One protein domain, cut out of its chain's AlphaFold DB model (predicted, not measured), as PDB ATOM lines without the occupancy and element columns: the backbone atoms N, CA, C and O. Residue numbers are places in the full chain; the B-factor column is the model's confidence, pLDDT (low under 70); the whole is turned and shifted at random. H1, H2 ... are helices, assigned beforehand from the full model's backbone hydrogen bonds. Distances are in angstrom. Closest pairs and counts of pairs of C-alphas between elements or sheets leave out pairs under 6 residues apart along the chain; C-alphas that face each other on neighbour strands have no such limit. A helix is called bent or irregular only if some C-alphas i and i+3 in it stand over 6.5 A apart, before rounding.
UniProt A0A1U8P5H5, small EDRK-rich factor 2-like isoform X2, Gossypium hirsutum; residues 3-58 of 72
ATOM      1  N   ARG A   3     -64.880   2.928   6.643       72.94
ATOM      2  CA  ARG A   3     -63.758   3.753   6.146       72.94
ATOM      3  C   ARG A   3     -63.724   5.181   6.705       72.94
ATOM      4  O   ARG A   3     -62.773   5.898   6.413       72.94
ATOM      5  N   GLY A   4     -64.763   5.625   7.418       79.19
ATOM      6  CA  GLY A   4     -64.746   6.915   8.124       79.19
ATOM      7  C   GLY A   4     -63.760   6.841   9.283       79.19
ATOM      8  O   GLY A   4     -62.686   7.420   9.213       79.19
ATOM      9  N   ASN A   5     -64.023   5.925  10.218       82.31
ATOM     10  CA  ASN A   5     -63.188   5.689  11.398       82.31
ATOM     11  C   ASN A   5     -61.699   5.428  11.070       82.31
ATOM     12  O   ASN A   5     -60.811   5.914  11.762       82.31
ATOM     13  N   GLN A   6     -61.399   4.711   9.978       85.12
ATOM     14  CA  GLN A   6     -60.007   4.538   9.534       85.12
ATOM     15  C   GLN A   6     -59.374   5.845   9.050       85.12
ATOM     16  O   GLN A   6     -58.239   6.138   9.407       85.12
ATOM     17  N   ARG A   7     -60.120   6.670   8.308       87.38
ATOM     18  CA  ARG A   7     -59.652   7.993   7.881       87.38
ATOM     19  C   ARG A   7     -59.462   8.941   9.056       87.38
ATOM     20  O   ARG A   7     -58.492   9.685   9.042       87.38
ATOM     21  N   GLU A   8     -60.332   8.908  10.064       85.12
ATOM     22  CA  GLU A   8     -60.132   9.682  11.293       85.12
ATOM     23  C   GLU A   8     -58.849   9.252  12.019       85.12
ATOM     24  O   GLU A   8     -58.008  10.101  12.301       85.12
ATOM     25  N   LYS A   9     -58.637   7.945  12.220       86.75
ATOM     26  CA  LYS A   9     -57.405   7.414  12.831       86.75
ATOM     27  C   LYS A   9     -56.155   7.735  12.020       86.75
ATOM     28  O   LYS A   9     -55.105   8.018  12.591       86.75
ATOM     29  N   ASP A  10     -56.238   7.678  10.695       86.62
ATOM     30  CA  ASP A  10     -55.124   8.031   9.819       86.62
ATOM     31  C   ASP A  10     -54.858   9.531   9.813       86.62
ATOM     32  O   ASP A  10     -53.699   9.934   9.784       86.62
ATOM     33  N   ARG A  11     -55.900  10.361   9.905       86.75
ATOM     34  CA  ARG A  11     -55.769  11.814  10.040       86.75
ATOM     35  C   ARG A  11     -55.120  12.170  11.373       86.75
ATOM     36  O   ARG A  11     -54.163  12.932  11.373       86.75
ATOM     37  N   GLU A  12     -55.547  11.547  12.464       82.06
ATOM     38  CA  GLU A  12     -54.950  11.706  13.794       82.06
ATOM     39  C   GLU A  12     -53.487  11.229  13.819       82.06
ATOM     40  O   GLU A  12     -52.595  11.926  14.303       82.06
ATOM     41  N   ARG A  13     -53.197  10.073  13.211       82.31
ATOM     42  CA  ARG A  13     -51.835   9.534  13.068       82.31
ATOM     43  C   ARG A  13     -50.949  10.397  12.172       82.31
ATOM     44  O   ARG A  13     -49.752  10.523  12.416       82.31
ATOM     45  N   ALA A  14     -51.504  10.963  11.107       79.12
ATOM     46  CA  ALA A  14     -50.790  11.888  10.244       79.12
ATOM     47  C   ALA A  14     -50.509  13.192  10.991       79.12
ATOM     48  O   ALA A  14     -49.377  13.660  10.948       79.12
ATOM     49  N   GLN A  15     -51.485  13.715  11.738       77.25
ATOM     50  CA  GLN A  15     -51.354  14.916  12.561       77.25
ATOM     51  C   GLN A  15     -50.357  14.743  13.708       77.25
ATOM     52  O   GLN A  15     -49.582  15.659  13.956       77.25
ATOM     53  N   SER A  16     -50.286  13.581  14.359       70.44
ATOM     54  CA  SER A  16     -49.261  13.317  15.382       70.44
ATOM     55  C   SER A  16     -47.848  13.244  14.793       70.44
ATOM     56  O   SER A  16     -46.879  13.635  15.438       70.44
ATOM     57  N   ARG A  17     -47.718  12.819  13.530       70.69
ATOM     58  CA  ARG A  17     -46.445  12.805  12.790       70.69
ATOM     59  C   ARG A  17     -46.088  14.160  12.169       70.69
ATOM     60  O   ARG A  17     -44.909  14.490  12.065       70.69
ATOM     61  N   SER A  18     -47.076  14.939  11.731       62.78
ATOM     62  CA  SER A  18     -46.891  16.246  11.087       62.78
ATOM     63  C   SER A  18     -46.900  17.412  12.075       62.78
ATOM     64  O   SER A  18     -46.351  18.465  11.764       62.78
ATOM     65  N   GLY A  19     -47.465  17.232  13.271       55.62
ATOM     66  CA  GLY A  19     -47.477  18.216  14.359       55.62
ATOM     67  C   GLY A  19     -46.072  18.619  14.811       55.62
ATOM     68  O   GLY A  19     -45.868  19.748  15.246       55.62
ATOM     69  N   ASN A  20     -45.078  17.757  14.575       54.38
ATOM     70  CA  ASN A  20     -43.662  18.052  14.803       54.38
ATOM     71  C   ASN A  20     -42.948  18.714  13.609       54.38
ATOM     72  O   ASN A  20     -41.782  19.066  13.735       54.38
ATOM     73  N   LYS A  21     -43.597  18.888  12.448       55.44
ATOM     74  CA  LYS A  21     -42.968  19.509  11.264       55.44
ATOM     75  C   LYS A  21     -43.225  21.012  11.136       55.44
ATOM     76  O   LYS A  21     -42.480  21.672  10.426       55.44
ATOM     77  N   GLY A  22     -44.257  21.551  11.793       50.38
ATOM     78  CA  GLY A  22     -44.731  22.924  11.551       50.38
ATOM     79  C   GLY A  22     -44.414  23.975  12.623       50.38
ATOM     80  O   GLY A  22     -44.596  25.158  12.356       50.38
ATOM     81  N   LYS A  23     -43.971  23.592  13.831       49.66
ATOM     82  CA  LYS A  23     -43.698  24.548  14.933       49.66
ATOM     83  C   LYS A  23     -42.385  24.329  15.695       49.66
ATOM     84  O   LYS A  23     -42.145  25.012  16.679       49.66
ATOM     85  N   ALA A  24     -41.554  23.395  15.245       47.72
ATOM     86  CA  ALA A  24     -40.201  23.158  15.747       47.72
ATOM     87  C   ALA A  24     -39.521  22.185  14.777       47.72
ATOM     88  O   ALA A  24     -39.448  20.984  15.034       47.72
ATOM     89  N   GLY A  25     -39.129  22.666  13.594       48.38
ATOM     90  CA  GLY A  25     -38.242  21.888  12.731       48.38
ATOM     91  C   GLY A  25     -36.981  21.591  13.533       48.38
ATOM     92  O   GLY A  25     -36.239  22.513  13.839       48.38
ATOM     93  N   SER A  26     -36.791  20.327  13.912       52.69
ATOM     94  CA  SER A  26     -35.922  19.907  15.019       52.69
ATOM     95  C   SER A  26     -36.499  20.323  16.373       52.69
ATOM     96  O   SER A  26     -36.291  21.436  16.840       52.69
ATOM     97  N   LYS A  27     -37.190  19.411  17.063       52.78
ATOM     98  CA  LYS A  27     -37.211  19.507  18.524       52.78
ATOM     99  C   LYS A  27     -35.737  19.432  18.920       52.78
ATOM    100  O   LYS A  27     -35.053  18.477  18.559       52.78
ATOM    101  N   ASP A  28     -35.207  20.523  19.454       55.91
ATOM    102  CA  ASP A  28     -33.822  20.592  19.873       55.91
ATOM    103  C   ASP A  28     -33.615  19.551  20.961       55.91
ATOM    104  O   ASP A  28     -33.915  19.789  22.124       55.91
ATOM    105  N   ASP A  29     -33.074  18.392  20.591       68.31
ATOM    106  CA  ASP A  29     -32.580  17.376  21.524       68.31
ATOM    107  C   ASP A  29     -31.425  17.914  22.407       68.31
ATOM    108  O   ASP A  29     -30.623  17.138  22.915       68.31
ATOM    109  N   GLY A  30     -31.240  19.238  22.486       69.44
ATOM    110  CA  GLY A  30     -30.068  19.924  23.021       69.44
ATOM    111  C   GLY A  30     -28.776  19.645  22.251       69.44
ATOM    112  O   GLY A  30     -27.739  20.195  22.600       69.44
ATOM    113  N   LEU A  31     -28.815  18.796  21.219       74.56
ATOM    114  CA  LEU A  31     -27.622  18.356  20.512       74.56
ATOM    115  C   LEU A  31     -27.158  19.381  19.488       74.56
ATOM    116  O   LEU A  31     -27.952  19.923  18.709       74.56
ATOM    117  N   THR A  32     -25.847  19.565  19.409       82.31
ATOM    118  CA  THR A  32     -25.250  20.337  18.324       82.31
ATOM    119  C   THR A  32     -25.527  19.657  16.974       82.31
ATOM    120  O   THR A  32     -25.791  18.448  16.912       82.31
ATOM    121  N   PRO A  33     -25.485  20.401  15.856       80.75
ATOM    122  CA  PRO A  33     -25.645  19.816  14.526       80.75
ATOM    123  C   PRO A  33     -24.674  18.660  14.242       80.75
ATOM    124  O   PRO A  33     -25.038  17.710  13.553       80.75
ATOM    125  N   GLU A  34     -23.463  18.704  14.797       80.94
ATOM    126  CA  GLU A  34     -22.452  17.654  14.636       80.94
ATOM    127  C   GLU A  34     -22.835  16.365  15.371       80.94
ATOM    128  O   GLU A  34     -22.852  15.299  14.763       80.94
ATOM    129  N   GLN A  35     -23.283  16.459  16.624       83.06
ATOM    130  CA  GLN A  35     -23.737  15.301  17.403       83.06
ATOM    131  C   GLN A  35     -24.968  14.626  16.783       83.06
ATOM    132  O   GLN A  35     -25.133  13.406  16.854       83.06
ATOM    133  N   ARG A  36     -25.845  15.407  16.136       82.69
ATOM    134  CA  ARG A  36     -26.969  14.847  15.370       82.69
ATOM    135  C   ARG A  36     -26.482  14.093  14.143       82.69
ATOM    136  O   ARG A  36     -26.935  12.977  13.924       82.69
ATOM    137  N   ARG A  37     -25.520  14.644  13.394       82.50
ATOM    138  CA  ARG A  37     -24.906  13.952  12.249       82.50
ATOM    139  C   ARG A  37     -24.224  12.653  12.667       82.50
ATOM    140  O   ARG A  37     -24.385  11.661  11.967       82.50
ATOM    141  N   GLU A  38     -23.521  12.620  13.796       82.31
ATOM    142  CA  GLU A  38     -22.914  11.390  14.326       82.31
ATOM    143  C   GLU A  38     -23.969  10.334  14.680       82.31
ATOM    144  O   GLU A  38     -23.849   9.164  14.306       82.31
ATOM    145  N   ARG A  39     -25.048  10.745  15.355       85.69
ATOM    146  CA  ARG A  39     -26.166   9.857  15.702       85.69
ATOM    147  C   ARG A  39     -26.883   9.331  14.456       85.69
ATOM    148  O   ARG A  39     -27.184   8.136  14.370       85.69
ATOM    149  N   ASP A  40     -27.146  10.208  13.495       84.19
ATOM    150  CA  ASP A  40     -27.806   9.873  12.237       84.19
ATOM    151  C   ASP A  40     -26.916   8.964  11.380       84.19
ATOM    152  O   ASP A  40     -27.396   7.981  10.821       84.19
ATOM    153  N   ALA A  41     -25.604   9.207  11.342       84.44
ATOM    154  CA  ALA A  41     -24.643   8.328  10.683       84.44
ATOM    155  C   ALA A  41     -24.621   6.934  11.326       84.44
ATOM    156  O   ALA A  41     -24.682   5.931  10.612       84.44
ATOM    157  N   LYS A  42     -24.616   6.850  12.663       83.12
ATOM    158  CA  LYS A  42     -24.651   5.571  13.385       83.12
ATOM    159  C   LYS A  42     -25.939   4.795  13.103       83.12
ATOM    160  O   LYS A  42     -25.902   3.614  12.765       83.12
ATOM    161  N   THR A  43     -27.086   5.465  13.169       84.75
ATOM    162  CA  THR A  43     -28.376   4.832  12.852       84.75
ATOM    163  C   THR A  43     -28.496   4.455  11.378       84.75
ATOM    164  O   THR A  43     -29.082   3.417  11.074       84.75
ATOM    165  N   LEU A  44     -27.918   5.230  10.456       81.94
ATOM    166  CA  LEU A  44     -27.877   4.889   9.034       81.94
ATOM    167  C   LEU A  44     -27.016   3.647   8.779       81.94
ATOM    168  O   LEU A  44     -27.450   2.771   8.032       81.94
ATOM    169  N   GLN A  45     -25.854   3.530   9.428       79.06
ATOM    170  CA  GLN A  45     -24.997   2.343   9.349       79.06
ATOM    171  C   GLN A  45     -25.712   1.100   9.887       79.06
ATOM    172  O   GLN A  45     -25.785   0.080   9.201       79.06
ATOM    173  N   GLU A  46     -26.325   1.188  11.069       80.56
ATOM    174  CA  GLU A  46     -27.088   0.076  11.643       80.56
ATOM    175  C   GLU A  46     -28.304  -0.296  10.785       80.56
ATOM    176  O   GLU A  46     -28.623  -1.475  10.631       80.56
ATOM    177  N   LYS A  47     -28.994   0.690  10.200       81.50
ATOM    178  CA  LYS A  47     -30.129   0.454   9.300       81.50
ATOM    179  C   LYS A  47     -29.682  -0.177   7.988       81.50
ATOM    180  O   LYS A  47     -30.381  -1.054   7.490       81.50
ATOM    181  N   ALA A  48     -28.541   0.232   7.441       79.81
ATOM    182  CA  ALA A  48     -27.953  -0.384   6.259       79.81
ATOM    183  C   ALA A  48     -27.556  -1.838   6.544       79.81
ATOM    184  O   ALA A  48     -27.929  -2.720   5.776       79.81
ATOM    185  N   ALA A  49     -26.918  -2.111   7.685       78.94
ATOM    186  CA  ALA A  49     -26.572  -3.466   8.108       78.94
ATOM    187  C   ALA A  49     -27.819  -4.336   8.337       78.94
ATOM    188  O   ALA A  49     -27.894  -5.454   7.835       78.94
ATOM    189  N   LYS A  50     -28.846  -3.812   9.017       78.56
ATOM    190  CA  LYS A  50     -30.132  -4.507   9.201       78.56
ATOM    191  C   LYS A  50     -30.861  -4.724   7.877       78.56
ATOM    192  O   LYS A  50     -31.435  -5.789   7.687       78.56
ATOM    193  N   LYS A  51     -30.823  -3.762   6.948       79.50
ATOM    194  CA  LYS A  51     -31.398  -3.906   5.602       79.50
ATOM    195  C   LYS A  51     -30.644  -4.958   4.790       79.50
ATOM    196  O   LYS A  51     -31.288  -5.759   4.126       79.50
ATOM    197  N   ALA A  52     -29.316  -4.993   4.875       72.19
ATOM    198  CA  ALA A  52     -28.493  -6.016   4.236       72.19
ATOM    199  C   ALA A  52     -28.761  -7.407   4.833       72.19
ATOM    200  O   ALA A  52     -28.957  -8.361   4.088       72.19
ATOM    201  N   ALA A  53     -28.872  -7.514   6.159       73.69
ATOM    202  CA  ALA A  53     -29.235  -8.756   6.839       73.69
ATOM    203  C   ALA A  53     -30.662  -9.211   6.489       73.69
ATOM    204  O   ALA A  53     -30.888 -10.392   6.251       73.69
ATOM    205  N   GLN A  54     -31.624  -8.288   6.396       75.19
ATOM    206  CA  GLN A  54     -32.988  -8.597   5.956       75.19
ATOM    207  C   GLN A  54     -33.040  -9.018   4.486       75.19
ATOM    208  O   GLN A  54     -33.748  -9.965   4.165       75.19
ATOM    209  N   ALA A  55     -32.269  -8.369   3.612       70.00
ATOM    210  CA  ALA A  55     -32.154  -8.762   2.211       70.00
ATOM    211  C   ALA A  55     -31.525 -10.159   2.066       70.00
ATOM    212  O   ALA A  55     -32.009 -10.962   1.275       70.00
ATOM    213  N   ALA A  56     -30.508 -10.480   2.874       64.69
ATOM    214  CA  ALA A  56     -29.895 -11.808   2.919       64.69
ATOM    215  C   ALA A  56     -30.835 -12.883   3.502       64.69
ATOM    216  O   ALA A  56     -30.805 -14.028   3.064       64.69
ATOM    217  N   ALA A  57     -31.709 -12.514   4.443       66.12
ATOM    218  CA  ALA A  57     -32.710 -13.399   5.042       66.12
ATOM    219  C   ALA A  57     -34.004 -13.546   4.208       66.12
ATOM    220  O   ALA A  57     -34.999 -14.068   4.708       66.12
ATOM    221  N   GLY A  58     -34.032 -13.071   2.954       57.75
ATOM    222  CA  GLY A  58     -35.203 -13.177   2.067       57.75
ATOM    223  C   GLY A  58     -36.342 -12.196   2.381       57.75
ATOM    224  O   GLY A  58     -37.430 -12.291   1.812       57.75
TER     225      GLY A  58
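This is residues 3 to 58 of the 72 residues of the protein "small EDRK-rich factor 2-like isoform X2" of Gossypium hirsutum (UniProt A0A1U8P5H5). Two helices, H1 and H2, stand as the arms of a wide, open V, joined at its broad base by a long loop, residues 19 to 32, with nothing packed between the arms. The V lies nearly in one plane, and its longer arm is H2. The printed part has 56 residues with two named helices, H1 then H2, and no named strand; its class is all helix. It is extended, with a radius of gyration of the C-alphas of 16.9 A, and flat, spanning 40 by 39 by 10 A.

Find C-alpha 3 at (-63.758, 3.753, 6.146); from there H1, residues 3 to 18, runs 21.6 A to C-alpha 18 at (-46.891, 16.246, 11.087). Read on through residues 19 to 32, a stretch with no named element. At C-alpha 33, (-25.645, 19.816, 14.526), H2 begins; it takes in residues 33 to 56 and runs 34.0 A to C-alpha 56 at (-29.895, -11.808, 2.919).

Compare the C-alphas of H1 with those of H2 and you will find the two apart, with no C-alpha of the one within 8 A of the other. Their link, 14 residues, is long. Residues 3 to 30, of which 3 to 18 belong to H1, stand free. Residues 40 to 58, of which 40 to 56 belong to H2, stand free too. In H1 and H2 every O i to N i+4 pair is within hydrogen-bond range, and neither helix is bent.

Look to Arg 3 and Glu 34 for the two C-alphas farthest apart, 44.4 A. The printed part has no cut. In the B-factor column the mean pLDDT of the printed part is 73.7, and residues 18 to 30 and 56 to 58 of this model are under 70.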